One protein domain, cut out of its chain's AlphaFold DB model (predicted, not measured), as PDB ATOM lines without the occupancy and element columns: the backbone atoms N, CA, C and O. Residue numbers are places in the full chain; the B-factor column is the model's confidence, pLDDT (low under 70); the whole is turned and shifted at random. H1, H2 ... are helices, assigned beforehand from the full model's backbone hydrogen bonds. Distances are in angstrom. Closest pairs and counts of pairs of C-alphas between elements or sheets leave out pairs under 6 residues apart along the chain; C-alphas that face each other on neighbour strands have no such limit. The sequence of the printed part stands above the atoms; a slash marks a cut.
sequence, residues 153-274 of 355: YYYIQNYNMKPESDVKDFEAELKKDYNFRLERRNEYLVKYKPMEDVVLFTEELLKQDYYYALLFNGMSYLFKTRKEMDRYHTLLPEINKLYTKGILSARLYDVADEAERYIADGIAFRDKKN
ATOM      1  N   TYR A 153     235.065 185.801 170.321       56.66
ATOM      2  CA  TYR A 153     234.451 184.744 171.138       56.66
ATOM      3  C   TYR A 153     233.549 183.789 170.347       56.66
ATOM      4  O   TYR A 153     233.240 182.712 170.862       56.66
ATOM      5  N   TYR A 154     233.172 184.125 169.107       57.72
ATOM      6  CA  TYR A 154     232.325 183.269 168.281       57.72
ATOM      7  C   TYR A 154     232.280 183.730 166.811       57.72
ATOM      8  O   TYR A 154     231.736 184.786 166.510       57.72
ATOM      9  N   TYR A 155     232.814 182.925 165.885       59.66
ATOM     10  CA  TYR A 155     232.533 183.086 164.453       59.66
ATOM     11  C   TYR A 155     231.298 182.247 164.115       59.66
ATOM     12  O   TYR A 155     231.348 181.018 164.214       59.66
ATOM     13  N   ILE A 156     230.202 182.909 163.722       56.62
ATOM     14  CA  ILE A 156     229.007 182.267 163.150       56.62
ATOM     15  C   ILE A 156     229.405 181.727 161.779       56.62
ATOM     16  O   ILE A 156     229.208 182.380 160.765       56.62
ATOM     17  N   GLN A 157     230.061 180.572 161.732       57.47
ATOM     18  CA  GLN A 157     230.287 179.805 160.512       57.47
ATOM     19  C   GLN A 157     230.864 178.433 160.854       57.47
ATOM     20  O   GLN A 157     231.387 178.216 161.949       57.47
ATOM     21  N   ASN A 158     230.684 177.507 159.906       55.44
ATOM     22  CA  ASN A 158     230.985 176.082 160.010       55.44
ATOM     23  C   ASN A 158     232.235 175.830 160.854       55.44
ATOM     24  O   ASN A 158     233.279 176.433 160.603       55.44
ATOM     25  N   TYR A 159     232.141 174.908 161.819       56.34
ATOM     26  CA  TYR A 159     233.330 174.301 162.406       56.34
ATOM     27  C   TYR A 159     234.262 173.963 161.242       56.34
ATOM     28  O   TYR A 159     233.879 173.188 160.364       56.34
ATOM     29  N   ASN A 160     235.429 174.613 161.174       53.59
ATOM     30  CA  ASN A 160     236.434 174.416 160.124       53.59
ATOM     31  C   ASN A 160     237.113 173.050 160.316       53.59
ATOM     32  O   ASN A 160     238.332 172.934 160.415       53.59
ATOM     33  N   MET A 161     236.296 172.012 160.442       62.38
ATOM     34  CA  MET A 161     236.669 170.641 160.694       62.38
ATOM     35  C   MET A 161     236.646 169.921 159.365       62.38
ATOM     36  O   MET A 161     235.666 169.971 158.613       62.38
ATOM     37  N   LYS A 162     237.754 169.255 159.057       61.75
ATOM     38  CA  LYS A 162     237.768 168.332 157.933       61.75
ATOM     39  C   LYS A 162     236.775 167.219 158.267       61.75
ATOM     40  O   LYS A 162     236.727 166.783 159.415       61.75
ATOM     41  N   PRO A 163     235.965 166.751 157.305       57.38
ATOM     42  CA  PRO A 163     235.233 165.513 157.493       57.38
ATOM     43  C   PRO A 163     236.264 164.411 157.753       57.38
ATOM     44  O   PRO A 163     236.924 163.957 156.815       57.38
ATOM     45  N   GLU A 164     236.448 164.041 159.020       59.44
ATOM     46  CA  GLU A 164     237.428 163.030 159.391       59.44
ATOM     47  C   GLU A 164     237.068 161.684 158.763       59.44
ATOM     48  O   GLU A 164     235.928 161.408 158.357       59.44
ATOM     49  N   SER A 165     238.087 160.839 158.631       59.59
ATOM     50  CA  SER A 165     237.894 159.468 158.151       59.59
ATOM     51  C   SER A 165     237.102 158.640 159.170       59.59
ATOM     52  O   SER A 165     236.354 157.747 158.773       59.59
ATOM     53  N   ASP A 166     237.247 158.973 160.458       80.75
ATOM     54  CA  ASP A 166     236.571 158.342 161.587       80.75
ATOM     55  C   ASP A 166     235.613 159.325 162.280       80.75
ATOM     56  O   ASP A 166     235.955 160.469 162.584       80.75
ATOM     57  N   VAL A 167     234.381 158.875 162.523       83.50
ATOM     58  CA  VAL A 167     233.326 159.714 163.112       83.50
ATOM     59  C   VAL A 167     233.576 159.998 164.590       83.50
ATOM     60  O   VAL A 167     233.223 161.075 165.064       83.50
ATOM     61  N   LYS A 168     234.214 159.084 165.329       86.38
ATOM     62  CA  LYS A 168     234.526 159.309 166.746       86.38
ATOM     63  C   LYS A 168     235.573 160.400 166.903       86.38
ATOM     64  O   LYS A 168     235.441 161.213 167.815       86.38
ATOM     65  N   ASP A 169     236.565 160.429 166.015       87.00
ATOM     66  CA  ASP A 169     237.588 161.476 166.010       87.00
ATOM     67  C   ASP A 169     236.948 162.843 165.735       87.00
ATOM     68  O   ASP A 169     237.122 163.767 166.530       87.00
ATOM     69  N   PHE A 170     236.094 162.939 164.705       87.19
ATOM     70  CA  PHE A 170     235.330 164.162 164.435       87.19
ATOM     71  C   PHE A 170     234.500 164.609 165.645       87.19
ATOM     72  O   PHE A 170     234.547 165.770 166.038       87.19
ATOM     73  N   GLU A 171     233.730 163.707 166.257       88.62
ATOM     74  CA  GLU A 171     232.881 164.057 167.398       88.62
ATOM     75  C   GLU A 171     233.690 164.477 168.630       88.62
ATOM     76  O   GLU A 171     233.257 165.359 169.375       88.62
ATOM     77  N   ALA A 172     234.854 163.866 168.861       90.19
ATOM     78  CA  ALA A 172     235.746 164.240 169.951       90.19
ATOM     79  C   ALA A 172     236.328 165.643 169.735       90.19
ATOM     80  O   ALA A 172     236.327 166.460 170.663       90.19
ATOM     81  N   GLU A 173     236.768 165.950 168.514       89.06
ATOM     82  CA  GLU A 173     237.233 167.286 168.150       89.06
ATOM     83  C   GLU A 173     236.107 168.320 168.238       89.06
ATOM     84  O   GLU A 173     236.286 169.370 168.860       89.06
ATOM     85  N   LEU A 174     234.921 168.002 167.710       89.31
ATOM     86  CA  LEU A 174     233.738 168.856 167.788       89.31
ATOM     87  C   LEU A 174     233.354 169.146 169.238       89.31
ATOM     88  O   LEU A 174     233.064 170.289 169.594       89.31
ATOM     89  N   LYS A 175     233.395 168.132 170.109       92.25
ATOM     90  CA  LYS A 175     233.103 168.313 171.530       92.25
ATOM     91  C   LYS A 175     234.143 169.194 172.219       92.25
ATOM     92  O   LYS A 175     233.773 170.006 173.067       92.25
ATOM     93  N   LYS A 176     235.423 169.061 171.856       91.81
ATOM     94  CA  LYS A 176     236.500 169.925 172.355       91.81
ATOM     95  C   LYS A 176     236.275 171.382 171.943       91.81
ATOM     96  O   LYS A 176     236.346 172.253 172.806       91.81
ATOM     97  N   ASP A 177     235.958 171.643 170.673       88.19
ATOM     98  CA  ASP A 177     235.672 173.002 170.192       88.19
ATOM     99  C   ASP A 177     234.413 173.581 170.851       88.19
ATOM    100  O   ASP A 177     234.416 174.714 171.321       88.19
ATOM    101  N   TYR A 178     233.353 172.781 170.986       91.31
ATOM    102  CA  TYR A 178     232.135 173.194 171.682       91.31
ATOM    103  C   TYR A 178     232.398 173.592 173.141       91.31
ATOM    104  O   TYR A 178     231.943 174.644 173.586       91.31
ATOM    105  N   ASN A 179     233.175 172.794 173.881       93.69
ATOM    106  CA  ASN A 179     233.552 173.127 175.256       93.69
ATOM    107  C   ASN A 179     234.401 174.407 175.316       93.69
ATOM    108  O   ASN A 179     234.159 175.254 176.173       93.69
ATOM    109  N   PHE A 180     235.332 174.595 174.375       90.31
ATOM    110  CA  PHE A 180     236.098 175.836 174.265       90.31
ATOM    111  C   PHE A 180     235.184 177.049 174.030       90.31
ATOM    112  O   PHE A 180     235.325 178.067 174.705       90.31
ATOM    113  N   ARG A 181     234.182 176.943 173.146       89.31
ATOM    114  CA  ARG A 181     233.188 178.011 172.931       89.31
ATOM    115  C   ARG A 181     232.340 178.291 174.178       89.31
ATOM    116  O   ARG A 181     232.017 179.447 174.440       89.31
ATOM    117  N   LEU A 182     232.013 177.274 174.978       92.81
ATOM    118  CA  LEU A 182     231.329 177.466 176.264       92.81
ATOM    119  C   LEU A 182     232.199 178.232 177.272       92.81
ATOM    120  O   LEU A 182     231.693 179.118 177.959       92.81
ATOM    121  N   GLU A 183     233.501 177.943 177.342       92.75
ATOM    122  CA  GLU A 183     234.448 178.707 178.169       92.75
ATOM    123  C   GLU A 183     234.529 180.168 177.712       92.75
ATOM    124  O   GLU A 183     234.383 181.081 178.525       92.75
ATOM    125  N   ARG A 184     234.666 180.391 176.399       90.69
ATOM    126  CA  ARG A 184     234.650 181.718 175.762       90.69
ATOM    127  C   ARG A 184     233.368 182.492 176.084       90.69
ATOM    128  O   ARG A 184     233.434 183.653 176.489       90.69
ATOM    129  N   ARG A 185     232.205 181.841 175.989       93.38
ATOM    130  CA  ARG A 185     230.920 182.418 176.407       93.38
ATOM    131  C   ARG A 185     230.926 182.779 177.888       93.38
ATOM    132  O   ARG A 185     230.493 183.871 178.234       93.38
ATOM    133  N   ASN A 186     231.427 181.916 178.767       94.38
ATOM    134  CA  ASN A 186     231.472 182.210 180.201       94.38
ATOM    135  C   ASN A 186     232.375 183.410 180.525       94.38
ATOM    136  O   ASN A 186     231.993 184.245 181.343       94.38
ATOM    137  N   GLU A 187     233.529 183.542 179.863       93.12
ATOM    138  CA  GLU A 187     234.378 184.737 179.977       93.12
ATOM    139  C   GLU A 187     233.609 186.007 179.583       93.12
ATOM    140  O   GLU A 187     233.636 187.001 180.315       93.12
ATOM    141  N   TYR A 188     232.872 185.955 178.469       93.69
ATOM    142  CA  TYR A 188     232.004 187.044 178.024       93.69
ATOM    143  C   TYR A 188     230.915 187.373 179.060       93.69
ATOM    144  O   TYR A 188     230.777 188.531 179.457       93.69
ATOM    145  N   LEU A 189     230.199 186.371 179.579       95.06
ATOM    146  CA  LEU A 189     229.146 186.576 180.579       95.06
ATOM    147  C   LEU A 189     229.671 187.227 181.864       95.06
ATOM    148  O   LEU A 189     229.037 188.136 182.397       95.06
ATOM    149  N   VAL A 190     230.838 186.798 182.353       95.31
ATOM    150  CA  VAL A 190     231.461 187.362 183.562       95.31
ATOM    151  C   VAL A 190     231.911 188.804 183.333       95.31
ATOM    152  O   VAL A 190     231.717 189.656 184.205       95.31
ATOM    153  N   LYS A 191     232.513 189.080 182.169       92.81
ATOM    154  CA  LYS A 191     233.075 190.390 181.831       92.81
ATOM    155  C   LYS A 191     231.996 191.432 181.542       92.81
ATOM    156  O   LYS A 191     232.087 192.543 182.060       92.81
ATOM    157  N   TYR A 192     231.011 191.085 180.718       93.31
ATOM    158  CA  TYR A 192     230.039 192.038 180.177       93.31
ATOM    159  C   TYR A 192     228.702 192.037 180.920       93.31
ATOM    160  O   TYR A 192     228.019 193.053 180.891       93.31
ATOM    161  N   LYS A 193     228.353 190.949 181.630       95.69
ATOM    162  CA  LYS A 193     227.078 190.797 182.360       95.69
ATOM    163  C   LYS A 193     225.874 191.242 181.509       95.69
ATOM    164  O   LYS A 193     225.154 192.158 181.912       95.69
ATOM    165  N   PRO A 194     225.705 190.638 180.321       96.12
ATOM    166  CA  PRO A 194     224.730 191.100 179.345       96.12
ATOM    167  C   PRO A 194     223.297 190.837 179.822       96.12
ATOM    168  O   PRO A 194     223.066 190.112 180.797       96.12
ATOM    169  N   MET A 195     222.324 191.412 179.123       96.50
ATOM    170  CA  MET A 195     220.906 191.202 179.405       96.50
ATOM    171  C   MET A 195     220.469 189.748 179.169       96.50
ATOM    172  O   MET A 195     221.094 189.002 178.415       96.50
ATOM    173  N   GLU A 196     219.364 189.348 179.803       94.69
ATOM    174  CA  GLU A 196     218.877 187.960 179.801       94.69
ATOM    175  C   GLU A 196     218.671 187.393 178.392       94.69
ATOM    176  O   GLU A 196     219.057 186.256 178.123       94.69
ATOM    177  N   ASP A 197     218.145 188.196 177.466       93.56
ATOM    178  CA  ASP A 197     217.943 187.754 176.087       93.56
ATOM    179  C   ASP A 197     219.258 187.415 175.383       93.56
ATOM    180  O   ASP A 197     219.311 186.441 174.637       93.56
ATOM    181  N   VAL A 198     220.341 188.135 175.673       94.88
ATOM    182  CA  VAL A 198     221.676 187.844 175.131       94.88
ATOM    183  C   VAL A 198     222.267 186.598 175.790       94.88
ATOM    184  O   VAL A 198     222.888 185.769 175.120       94.88
ATOM    185  N   VAL A 199     222.038 186.405 177.094       95.25
ATOM    186  CA  VAL A 199     222.424 185.166 177.790       95.25
ATOM    187  C   VAL A 199     221.754 183.959 177.132       95.25
ATOM    188  O   VAL A 199     222.441 182.984 176.815       95.25
ATOM    189  N   LEU A 200     220.443 184.037 176.894       92.69
ATOM    190  CA  LEU A 200     219.660 182.978 176.264       92.69
ATOM    191  C   LEU A 200     220.075 182.768 174.800       92.69
ATOM    192  O   LEU A 200     220.329 181.639 174.387       92.69
ATOM    193  N   PHE A 201     220.201 183.849 174.030       92.62
ATOM    194  CA  PHE A 201     220.574 183.797 172.619       92.62
ATOM    195  C   PHE A 201     221.929 183.131 172.403       92.62
ATOM    196  O   PHE A 201     222.034 182.189 171.621       92.62
ATOM    197  N   THR A 202     222.954 183.555 173.143       92.56
ATOM    198  CA  THR A 202     224.300 182.975 173.019       92.56
ATOM    199  C   THR A 202     224.351 181.502 173.431       92.56
ATOM    200  O   THR A 202     225.166 180.751 172.903       92.56
ATOM    201  N   GLU A 203     223.494 181.056 174.354       93.44
ATOM    202  CA  GLU A 203     223.382 179.636 174.698       93.44
ATOM    203  C   GLU A 203     222.774 178.822 173.551       93.44
ATOM    204  O   GLU A 203     223.328 177.794 173.152       93.44
ATOM    205  N   GLU A 204     221.638 179.277 173.027       92.38
ATOM    206  CA  GLU A 204     220.900 178.561 171.989       92.38
ATOM    207  C   GLU A 204     221.661 178.550 170.664       92.38
ATOM    208  O   GLU A 204     221.737 177.511 170.012       92.38
ATOM    209  N   LEU A 205     222.319 179.650 170.312       90.75
ATOM    210  CA  LEU A 205     223.137 179.752 169.109       90.75
ATOM    211  C   LEU A 205     224.292 178.732 169.104       90.75
ATOM    212  O   LEU A 205     224.481 178.016 168.122       90.75
ATOM    213  N   LEU A 206     224.995 178.571 170.235       91.81
ATOM    214  CA  LEU A 206     226.041 177.550 170.378       91.81
ATOM    215  C   LEU A 206     225.497 176.124 170.214       91.81
ATOM    216  O   LEU A 206     226.164 175.279 169.615       91.81
ATOM    217  N   LYS A 207     224.307 175.835 170.755       93.75
ATOM    218  CA  LYS A 207     223.671 174.516 170.602       93.75
ATOM    219  C   LYS A 207     223.270 174.263 169.153       93.75
ATOM    220  O   LYS A 207     223.544 173.182 168.638       93.75
ATOM    221  N   GLN A 208     222.650 175.243 168.499       93.06
ATOM    222  CA  GLN A 208     222.227 175.133 167.106       93.06
ATOM    223  C   GLN A 208     223.415 174.827 166.185       93.06
ATOM    224  O   GLN A 208     223.347 173.884 165.399       93.06
ATOM    225  N   ASP A 209     224.531 175.543 166.340       91.00
ATOM    226  CA  ASP A 209     225.768 175.262 165.603       91.00
ATOM    227  C   ASP A 209     226.290 173.842 165.861       91.00
ATOM    228  O   ASP A 209     226.631 173.120 164.921       91.00
ATOM    229  N   TYR A 210     226.345 173.424 167.130       92.81
ATOM    230  CA  TYR A 210     226.841 172.102 167.514       92.81
ATOM    231  C   TYR A 210     226.011 170.970 166.895       92.81
ATOM    232  O   TYR A 210     226.568 170.026 166.330       92.81
ATOM    233  N   TYR A 211     224.680 171.068 166.959       94.00
ATOM    234  CA  TYR A 211     223.797 170.065 166.369       94.00
ATOM    235  C   TYR A 211     223.837 170.080 164.843       94.00
ATOM    236  O   TYR A 211     223.886 169.008 164.241       94.00
ATOM    237  N   TYR A 212     223.895 171.260 164.221       92.19
ATOM    238  CA  TYR A 212     224.100 171.376 162.777       92.19
ATOM    239  C   TYR A 212     225.375 170.639 162.337       92.19
ATOM    240  O   TYR A 212     225.341 169.844 161.401       92.19
ATOM    241  N   ALA A 213     226.490 170.821 163.051       90.38
ATOM    242  CA  ALA A 213     227.757 170.168 162.726       90.38
ATOM    243  C   ALA A 213     227.715 168.640 162.880       90.38
ATOM    244  O   ALA A 213     228.261 167.921 162.037       90.38
ATOM    245  N   LEU A 214     227.048 168.133 163.926       91.62
ATOM    246  CA  LEU A 214     226.827 166.694 164.108       91.62
ATOM    247  C   LEU A 214     226.007 166.102 162.960       91.62
ATOM    248  O   LEU A 214     226.405 165.085 162.395       91.62
ATOM    249  N   LEU A 215     224.898 166.749 162.591       91.75
ATOM    250  CA  LEU A 215     224.036 166.308 161.493       91.75
ATOM    251  C   LEU A 215     224.774 166.340 160.153       91.75
ATOM    252  O   LEU A 215     224.749 165.360 159.412       91.75
ATOM    253  N   PHE A 216     225.511 167.415 159.875       88.31
ATOM    254  CA  PHE A 216     226.294 167.562 158.650       88.31
ATOM    255  C   PHE A 216     227.385 166.481 158.511       88.31
ATOM    256  O   PHE A 216     227.624 165.931 157.427       88.31
ATOM    257  N   ASN A 217     228.049 166.122 159.614       87.12
ATOM    258  CA  ASN A 217     228.977 164.993 159.615       87.12
ATOM    259  C   ASN A 217     228.250 163.656 159.435       87.12
ATOM    260  O   ASN A 217     228.693 162.823 158.641       87.12
ATOM    261  N   GLY A 218     227.101 163.487 160.090       89.19
ATOM    262  CA  GLY A 218     226.259 162.310 159.929       89.19
ATOM    263  C   GLY A 218     225.809 162.091 158.493       89.19
ATOM    264  O   GLY A 218     225.912 160.974 157.990       89.19
ATOM    265  N   MET A 219     225.448 163.161 157.786       89.31
ATOM    266  CA  MET A 219     225.204 163.143 156.343       89.31
ATOM    267  C   MET A 219     226.418 162.641 155.568       89.31
ATOM    268  O   MET A 219     226.309 161.756 154.717       89.31
ATOM    269  N   SER A 220     227.603 163.169 155.876       87.00
ATOM    270  CA  SER A 220     228.847 162.755 155.222       87.00
ATOM    271  C   SER A 220     229.136 161.263 155.429       87.00
ATOM    272  O   SER A 220     229.540 160.576 154.488       87.00
ATOM    273  N   TYR A 221     228.905 160.738 156.634       88.12
ATOM    274  CA  TYR A 221     229.021 159.307 156.919       88.12
ATOM    275  C   TYR A 221     227.978 158.483 156.164       88.12
ATOM    276  O   TYR A 221     228.317 157.473 155.536       88.12
ATOM    277  N   LEU A 222     226.723 158.924 156.196       90.50
ATOM    278  CA  LEU A 222     225.596 158.264 155.559       90.50
ATOM    279  C   LEU A 222     225.814 158.135 154.046       90.50
ATOM    280  O   LEU A 222     225.648 157.051 153.491       90.50
ATOM    281  N   PHE A 223     226.291 159.182 153.370       88.81
ATOM    282  CA  PHE A 223     226.609 159.116 151.939       88.81
ATOM    283  C   PHE A 223     227.771 158.171 151.616       88.81
ATOM    284  O   PHE A 223     227.735 157.490 150.586       88.81
ATOM    285  N   LYS A 224     228.796 158.113 152.477       88.81
ATOM    286  CA  LYS A 224     229.960 157.229 152.291       88.81
ATOM    287  C   LYS A 224     229.603 155.758 152.508       88.81
ATOM    288  O   LYS A 224     230.059 154.901 151.756       88.81
ATOM    289  N   THR A 225     228.814 155.460 153.537       90.38
ATOM    290  CA  THR A 225     228.587 154.083 154.012       90.38
ATOM    291  C   THR A 225     227.225 153.512 153.642       90.38
ATOM    292  O   THR A 225     227.051 152.295 153.691       90.38
ATOM    293  N   ARG A 226     226.272 154.375 153.264       91.56
ATOM    294  CA  ARG A 226     224.848 154.059 153.063       91.56
ATOM    295  C   ARG A 226     224.175 153.493 154.318       91.56
ATOM    296  O   ARG A 226     223.207 152.748 154.207       91.56
ATOM    297  N   LYS A 227     224.713 153.813 155.499       89.94
ATOM    298  CA  LYS A 227     224.204 153.364 156.797       89.94
ATOM    299  C   LYS A 227     223.909 154.550 157.695       89.94
ATOM    300  O   LYS A 227     224.727 155.457 157.826       89.94
ATOM    301  N   GLU A 228     222.755 154.491 158.338       89.12
ATOM    302  CA  GLU A 228     222.404 155.390 159.428       89.12
ATOM    303  C   GLU A 228     223.220 155.042 160.678       89.12
ATOM    304  O   GLU A 228     223.616 153.894 160.894       89.12
ATOM    305  N   MET A 229     223.461 156.046 161.511       86.44
ATOM    306  CA  MET A 229     223.928 155.864 162.877       86.44
ATOM    307  C   MET A 229     222.773 156.035 163.856       86.44
ATOM    308  O   MET A 229     222.192 157.120 163.944       86.44
ATOM    309  N   ASP A 230     222.526 155.007 164.671       86.44
ATOM    310  CA  ASP A 230     221.531 155.044 165.753       86.44
ATOM    311  C   ASP A 230     221.735 156.256 166.670       86.44
ATOM    312  O   ASP A 230     220.781 156.902 167.098       86.44
ATOM    313  N   ARG A 231     222.995 156.635 166.921       86.12
ATOM    314  CA  ARG A 231     223.323 157.792 167.757       86.12
ATOM    315  C   ARG A 231     222.720 159.097 167.234       86.12
ATOM    316  O   ARG A 231     222.286 159.900 168.054       86.12
ATOM    317  N   TYR A 232     222.654 159.331 165.926       87.19
ATOM    318  CA  TYR A 232     222.071 160.579 165.417       87.19
ATOM    319  C   TYR A 232     220.552 160.626 165.594       87.19
ATOM    320  O   TYR A 232     220.021 161.694 165.887       87.19
ATOM    321  N   HIS A 233     219.873 159.475 165.580       88.50
ATOM    322  CA  HIS A 233     218.465 159.389 165.986       88.50
ATOM    323  C   HIS A 233     218.271 159.748 167.464       88.50
ATOM    324  O   HIS A 233     217.315 160.434 167.817       88.50
ATOM    325  N   THR A 234     219.221 159.391 168.337       90.69
ATOM    326  CA  THR A 234     219.154 159.773 169.764       90.69
ATOM    327  C   THR A 234     219.335 161.275 170.024       90.69
ATOM    328  O   THR A 234     219.039 161.730 171.127       90.69
ATOM    329  N   LEU A 235     219.792 162.060 169.037       91.50
ATOM    330  CA  LEU A 235     219.925 163.517 169.167       91.50
ATOM    331  C   LEU A 235     218.620 164.268 168.889       91.50
ATOM    332  O   LEU A 235     218.483 165.406 169.337       91.50
ATOM    333  N   LEU A 236     217.674 163.655 168.169       91.69
ATOM    334  CA  LEU A 236     216.442 164.313 167.722       91.69
ATOM    335  C   LEU A 236     215.641 164.943 168.879       91.69
ATOM    336  O   LEU A 236     215.232 166.095 168.729       91.69
ATOM    337  N   PRO A 237     215.490 164.304 170.061       91.88
ATOM    338  CA  PRO A 237     214.803 164.936 171.189       91.88
ATOM    339  C   PRO A 237     215.498 166.199 171.714       91.88
ATOM    340  O   PRO A 237     214.825 167.121 172.164       91.88
ATOM    341  N   GLU A 238     216.832 166.267 171.674       92.69
ATOM    342  CA  GLU A 238     217.569 167.462 172.100       92.69
ATOM    343  C   GLU A 238     217.529 168.566 171.037       92.69
ATOM    344  O   GLU A 238     217.358 169.734 171.381       92.69
ATOM    345  N   ILE A 239     217.608 168.199 169.753       93.81
ATOM    346  CA  ILE A 239     217.404 169.122 168.626       93.81
ATOM    347  C   ILE A 239     216.008 169.746 168.700       93.81
ATOM    348  O   ILE A 239     215.854 170.951 168.513       93.81
ATOM    349  N   ASN A 240     214.996 168.953 169.047       92.31
ATOM    350  CA  ASN A 240     213.625 169.428 169.155       92.31
ATOM    351  C   ASN A 240     213.464 170.570 170.182       92.31
ATOM    352  O   ASN A 240     212.718 171.522 169.952       92.31
ATOM    353  N   LYS A 241     214.235 170.546 171.280       91.19
ATOM    354  CA  LYS A 241     214.200 171.594 172.318       91.19
ATOM    355  C   LYS A 241     214.658 172.969 171.823       91.19
ATOM    356  O   LYS A 241     214.360 173.963 172.484       91.19
ATOM    357  N   LEU A 242     215.368 173.047 170.695       91.62
ATOM    358  CA  LEU A 242     215.782 174.321 170.097       91.62
ATOM    359  C   LEU A 242     214.570 175.129 169.606       91.62
ATOM    360  O   LEU A 242     214.583 176.357 169.634       91.62
ATOM    361  N   TYR A 243     213.501 174.446 169.188       90.00
ATOM    362  CA  TYR A 243     212.334 175.063 168.554       90.00
ATOM    363  C   TYR A 243     211.312 175.623 169.552       90.00
ATOM    364  O   TYR A 243     210.391 176.328 169.145       90.00
ATOM    365  N   THR A 244     211.489 175.374 170.854       84.62
ATOM    366  CA  THR A 244     210.563 175.809 171.916       84.62
ATOM    367  C   THR A 244     211.012 177.093 172.626       84.62
ATOM    368  O   THR A 244     210.441 177.466 173.647       84.62
ATOM    369  N   LYS A 245     212.086 177.744 172.157       83.94
ATOM    370  CA  LYS A 245     212.750 178.858 172.866       83.94
ATOM    371  C   LYS A 245     212.267 180.252 172.467       83.94
ATOM    372  O   LYS A 245     212.622 181.220 173.131       83.94
ATOM    373  N   GLY A 246     211.503 180.366 171.379       83.12
ATOM    374  CA  GLY A 246     211.031 181.654 170.855       83.12
ATOM    375  C   GLY A 246     212.119 182.520 170.201       83.12
ATOM    376  O   GLY A 246     211.862 183.681 169.895       83.12
ATOM    377  N   ILE A 247     213.317 181.968 169.979       87.62
ATOM    378  CA  ILE A 247     214.425 182.619 169.271       87.62
ATOM    379  C   ILE A 247     214.456 182.089 167.846       87.62
ATOM    380  O   ILE A 247     214.664 180.894 167.642       87.62
ATOM    381  N   LEU A 248     214.295 182.971 166.862       90.62
ATOM    382  CA  LEU A 248     214.366 182.598 165.453       90.62
ATOM    383  C   LEU A 248     215.612 183.180 164.790       90.62
ATOM    384  O   LEU A 248     215.571 184.278 164.227       90.62
ATOM    385  N   SER A 249     216.688 182.403 164.835       90.75
ATOM    386  CA  SER A 249     217.923 182.636 164.085       90.75
ATOM    387  C   SER A 249     217.861 182.006 162.692       90.75
ATOM    388  O   SER A 249     217.069 181.093 162.437       90.75
ATOM    389  N   ALA A 250     218.745 182.434 161.793       89.69
ATOM    390  CA  ALA A 250     218.966 181.756 160.519       89.69
ATOM    391  C   ALA A 250     219.396 180.293 160.732       89.69
ATOM    392  O   ALA A 250     218.856 179.383 160.099       89.69
ATOM    393  N   ARG A 251     220.293 180.051 161.699       90.62
ATOM    394  CA  ARG A 251     220.834 178.716 161.991       90.62
ATOM    395  C   ARG A 251     219.763 177.704 162.410       90.62
ATOM    396  O   ARG A 251     219.898 176.522 162.109       90.62
ATOM    397  N   LEU A 252     218.686 178.138 163.066       92.12
ATOM    398  CA  LEU A 252     217.592 177.247 163.464       92.12
ATOM    399  C   LEU A 252     216.938 176.544 162.255       92.12
ATOM    400  O   LEU A 252     216.554 175.374 162.350       92.12
ATOM    401  N   TYR A 253     216.842 177.237 161.114       93.19
ATOM    402  CA  TYR A 253     216.333 176.663 159.866       93.19
ATOM    403  C   TYR A 253     217.344 175.706 159.227       93.19
ATOM    404  O   TYR A 253     216.941 174.643 158.760       93.19
ATOM    405  N   ASP A 254     218.643 176.015 159.284       91.88
ATOM    406  CA  ASP A 254     219.694 175.106 158.804       91.88
ATOM    407  C   ASP A 254     219.695 173.773 159.572       91.88
ATOM    408  O   ASP A 254     219.886 172.712 158.983       91.88
ATOM    409  N   VAL A 255     219.466 173.805 160.893       93.81
ATOM    410  CA  VAL A 255     219.360 172.583 161.712       93.81
ATOM    411  C   VAL A 255     218.172 171.728 161.268       93.81
ATOM    412  O   VAL A 255     218.312 170.511 161.156       93.81
ATOM    413  N   ALA A 256     217.023 172.350 160.979       93.94
ATOM    414  CA  ALA A 256     215.847 171.631 160.485       93.94
ATOM    415  C   ALA A 256     216.124 171.006 159.109       93.94
ATOM    416  O   ALA A 256     215.765 169.852 158.879       93.94
ATOM    417  N   ASP A 257     216.800 171.748 158.225       92.38
ATOM    418  CA  ASP A 257     217.204 171.272 156.902       92.38
ATOM    419  C   ASP A 257     218.139 170.064 156.988       92.38
ATOM    420  O   ASP A 257     217.915 169.063 156.310       92.38
ATOM    421  N   GLU A 258     219.173 170.112 157.825       92.44
ATOM    422  CA  GLU A 258     220.106 168.989 157.949       92.44
ATOM    423  C   GLU A 258     219.482 167.777 158.651       92.44
ATOM    424  O   GLU A 258     219.771 166.640 158.273       92.44
ATOM    425  N   ALA A 259     218.588 167.988 159.623       93.56
ATOM    426  CA  ALA A 259     217.865 166.896 160.272       93.56
ATOM    427  C   ALA A 259     216.952 166.169 159.276       93.56
ATOM    428  O   ALA A 259     216.968 164.941 159.204       93.56
ATOM    429  N   GLU A 260     216.193 166.920 158.473       93.44
ATOM    430  CA  GLU A 260     215.350 166.367 157.413       93.44
ATOM    431  C   GLU A 260     216.172 165.560 156.416       93.44
ATOM    432  O   GLU A 260     215.847 164.407 156.148       93.44
ATOM    433  N   ARG A 261     217.260 166.146 155.907       92.88
ATOM    434  CA  ARG A 261     218.136 165.500 154.928       92.88
ATOM    435  C   ARG A 261     218.705 164.186 155.454       92.88
ATOM    436  O   ARG A 261     218.663 163.190 154.737       92.88
ATOM    437  N   TYR A 262     219.169 164.160 156.704       94.31
ATOM    438  CA  TYR A 262     219.720 162.953 157.326       94.31
ATOM    439  C   TYR A 262     218.706 161.822 157.419       94.31
ATOM    440  O   TYR A 262     218.999 160.692 157.023       94.31
ATOM    441  N   ILE A 263     217.497 162.132 157.876       94.56
ATOM    442  CA  ILE A 263     216.428 161.142 157.982       94.56
ATOM    443  C   ILE A 263     215.953 160.696 156.598       94.56
ATOM    444  O   ILE A 263     215.817 159.497 156.350       94.56
ATOM    445  N   ALA A 264     215.735 161.639 155.680       94.94
ATOM    446  CA  ALA A 264     215.238 161.348 154.345       94.94
ATOM    447  C   ALA A 264     216.205 160.449 153.561       94.94
ATOM    448  O   ALA A 264     215.800 159.404 153.047       94.94
ATOM    449  N   ASP A 265     217.493 160.802 153.525       95.31
ATOM    450  CA  ASP A 265     218.516 159.994 152.861       95.31
ATOM    451  C   ASP A 265     218.738 158.655 153.584       95.31
ATOM    452  O   ASP A 265     219.007 157.640 152.938       95.31
ATOM    453  N   GLY A 266     218.580 158.621 154.912       95.00
ATOM    454  CA  GLY A 266     218.669 157.402 155.716       95.00
ATOM    455  C   GLY A 266     217.626 156.375 155.292       95.00
ATOM    456  O   GLY A 266     217.964 155.253 154.898       95.00
ATOM    457  N   ILE A 267     216.362 156.806 155.261       94.94
ATOM    458  CA  ILE A 267     215.245 156.009 154.748       94.94
ATOM    459  C   ILE A 267     215.495 155.625 153.285       94.94
ATOM    460  O   ILE A 267     215.314 154.464 152.915       94.94
ATOM    461  N   ALA A 268     215.963 156.562 152.455       95.88
ATOM    462  CA  ALA A 268     216.162 156.302 151.036       95.88
ATOM    463  C   ALA A 268     217.229 155.242 150.758       95.88
ATOM    464  O   ALA A 268     217.037 154.387 149.891       95.88
ATOM    465  N   PHE A 269     218.336 155.235 151.503       94.81
ATOM    466  CA  PHE A 269     219.365 154.207 151.351       94.81
ATOM    467  C   PHE A 269     218.940 152.853 151.903       94.81
ATOM    468  O   PHE A 269     219.235 151.830 151.276       94.81
ATOM    469  N   ARG A 270     218.235 152.836 153.036       93.88
ATOM    470  CA  ARG A 270     217.751 151.605 153.665       93.88
ATOM    471  C   ARG A 270     216.660 150.931 152.831       93.88
ATOM    472  O   ARG A 270     216.760 149.740 152.535       93.88
ATOM    473  N   ASP A 271     215.672 151.708 152.392       94.81
ATOM    474  CA  ASP A 271     214.440 151.200 151.780       94.81
ATOM    475  C   ASP A 271     214.451 151.316 150.243       94.81
ATOM    476  O   ASP A 271     213.550 150.807 149.574       94.81
ATOM    477  N   LYS A 272     215.482 151.951 149.661       93.81
ATOM    478  CA  LYS A 272     215.662 152.168 148.209       93.81
ATOM    479  C   LYS A 272     214.482 152.885 147.546       93.81
ATOM    480  O   LYS A 272     214.148 152.607 146.393       93.81
ATOM    481  N   LYS A 273     213.859 153.812 148.270       94.25
ATOM    482  CA  LYS A 273     212.733 154.630 147.805       94.25
ATOM    483  C   LYS A 273     212.849 156.051 148.338       94.25
ATOM    484  O   LYS A 273     213.443 156.262 149.385       94.25
ATOM    485  N   ASN A 274     212.218 157.007 147.671       92.94
ATOM    486  CA  ASN A 274     212.090 158.343 148.244       92.94
ATOM    487  C   ASN A 274     211.038 158.302 149.365       92.94
ATOM    488  O   ASN A 274     209.922 157.846 149.095       92.94
TER     489      ASN A 274
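AT A GLANCE: This is residues 153 to 274 of the 355 residues of the protein "TlpA family protein disulfide reductase" of Escherichia coli (UniProt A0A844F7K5). Three long helices, H1, H2 and H5, stand side by side in a row with H2 in the middle, and the short H3 and H4 lie over one side of it. The loose first stretch, residues 153 to 166, runs along the other side, and residues 190 to 196 stick out at one end. The printed part has 122 residues with five named helices, H1 to H5 in chain order, and no named strand: all helix. It is compact, with a radius of gyration of the C-alphas of 15.7 A, yet elongated, spanning 53 by 30 by 21 A.

HOW THE PARTS SIT: Look first at H1, residues 167 to 192, and the hub H2, residues 196 to 225: this helical hairpin touches closest at C-alphas 178 and 210, 6.8 A apart, at a shallow tilt of 10 degrees, opposite ways. H3, residues 230 to 233, only just touches H2, at residues 214 to 218 alone, with 3 pairs of C-alphas within 8 A; the closest are Gly 218 and Tyr 232, 7.1 A. H4, residues 236 to 244, touches residues 204 to 211 of H2 alone, closest at C-alphas 239 and 211, 6.8 A, at a shallow tilt of 34 degrees, only just short of steep, opposite ways. H5, residues 250 to 271, touches H2 closest at C-alphas 255 and 212, 5.0 A, at a shallow tilt of 25 degrees, the same way. H4 and H5, a helical hairpin, only just touch, with 3 pairs of C-alphas within 8 A; the closest are Leu 242 and Leu 252, 7.5 A. H1 is apart from H3, H4 and H5. Every O i to N i+4 pair is within hydrogen-bond range in H1, H2 and H5; H4 has 1 of 5, beside 4 of 6 O i to N i+3 pairs, and H3 is too short for an i+4 pair.

IN THESE COORDINATES: Find C-alpha 167 at (233.326, 159.714, 163.112); from there H1 runs 36.7 A to residue 192. H2 runs 43.7 A from residue 196 to 225, H3 5.3 A from 230 to 233, and H4 13.6 A from 236 to 244. H5 runs 32.1 A from residue 250 to C-alpha 271 at (214.440, 151.200, 151.780).

THE WHOLE: The two C-alphas farthest apart, Lys 191 and Lys 272, are 53.8 A apart. The printed part has no cut, and the four links between helices are tight. Read residues 153 to 165 with care: their pLDDT is under 70, while the mean of the printed part is 87.8.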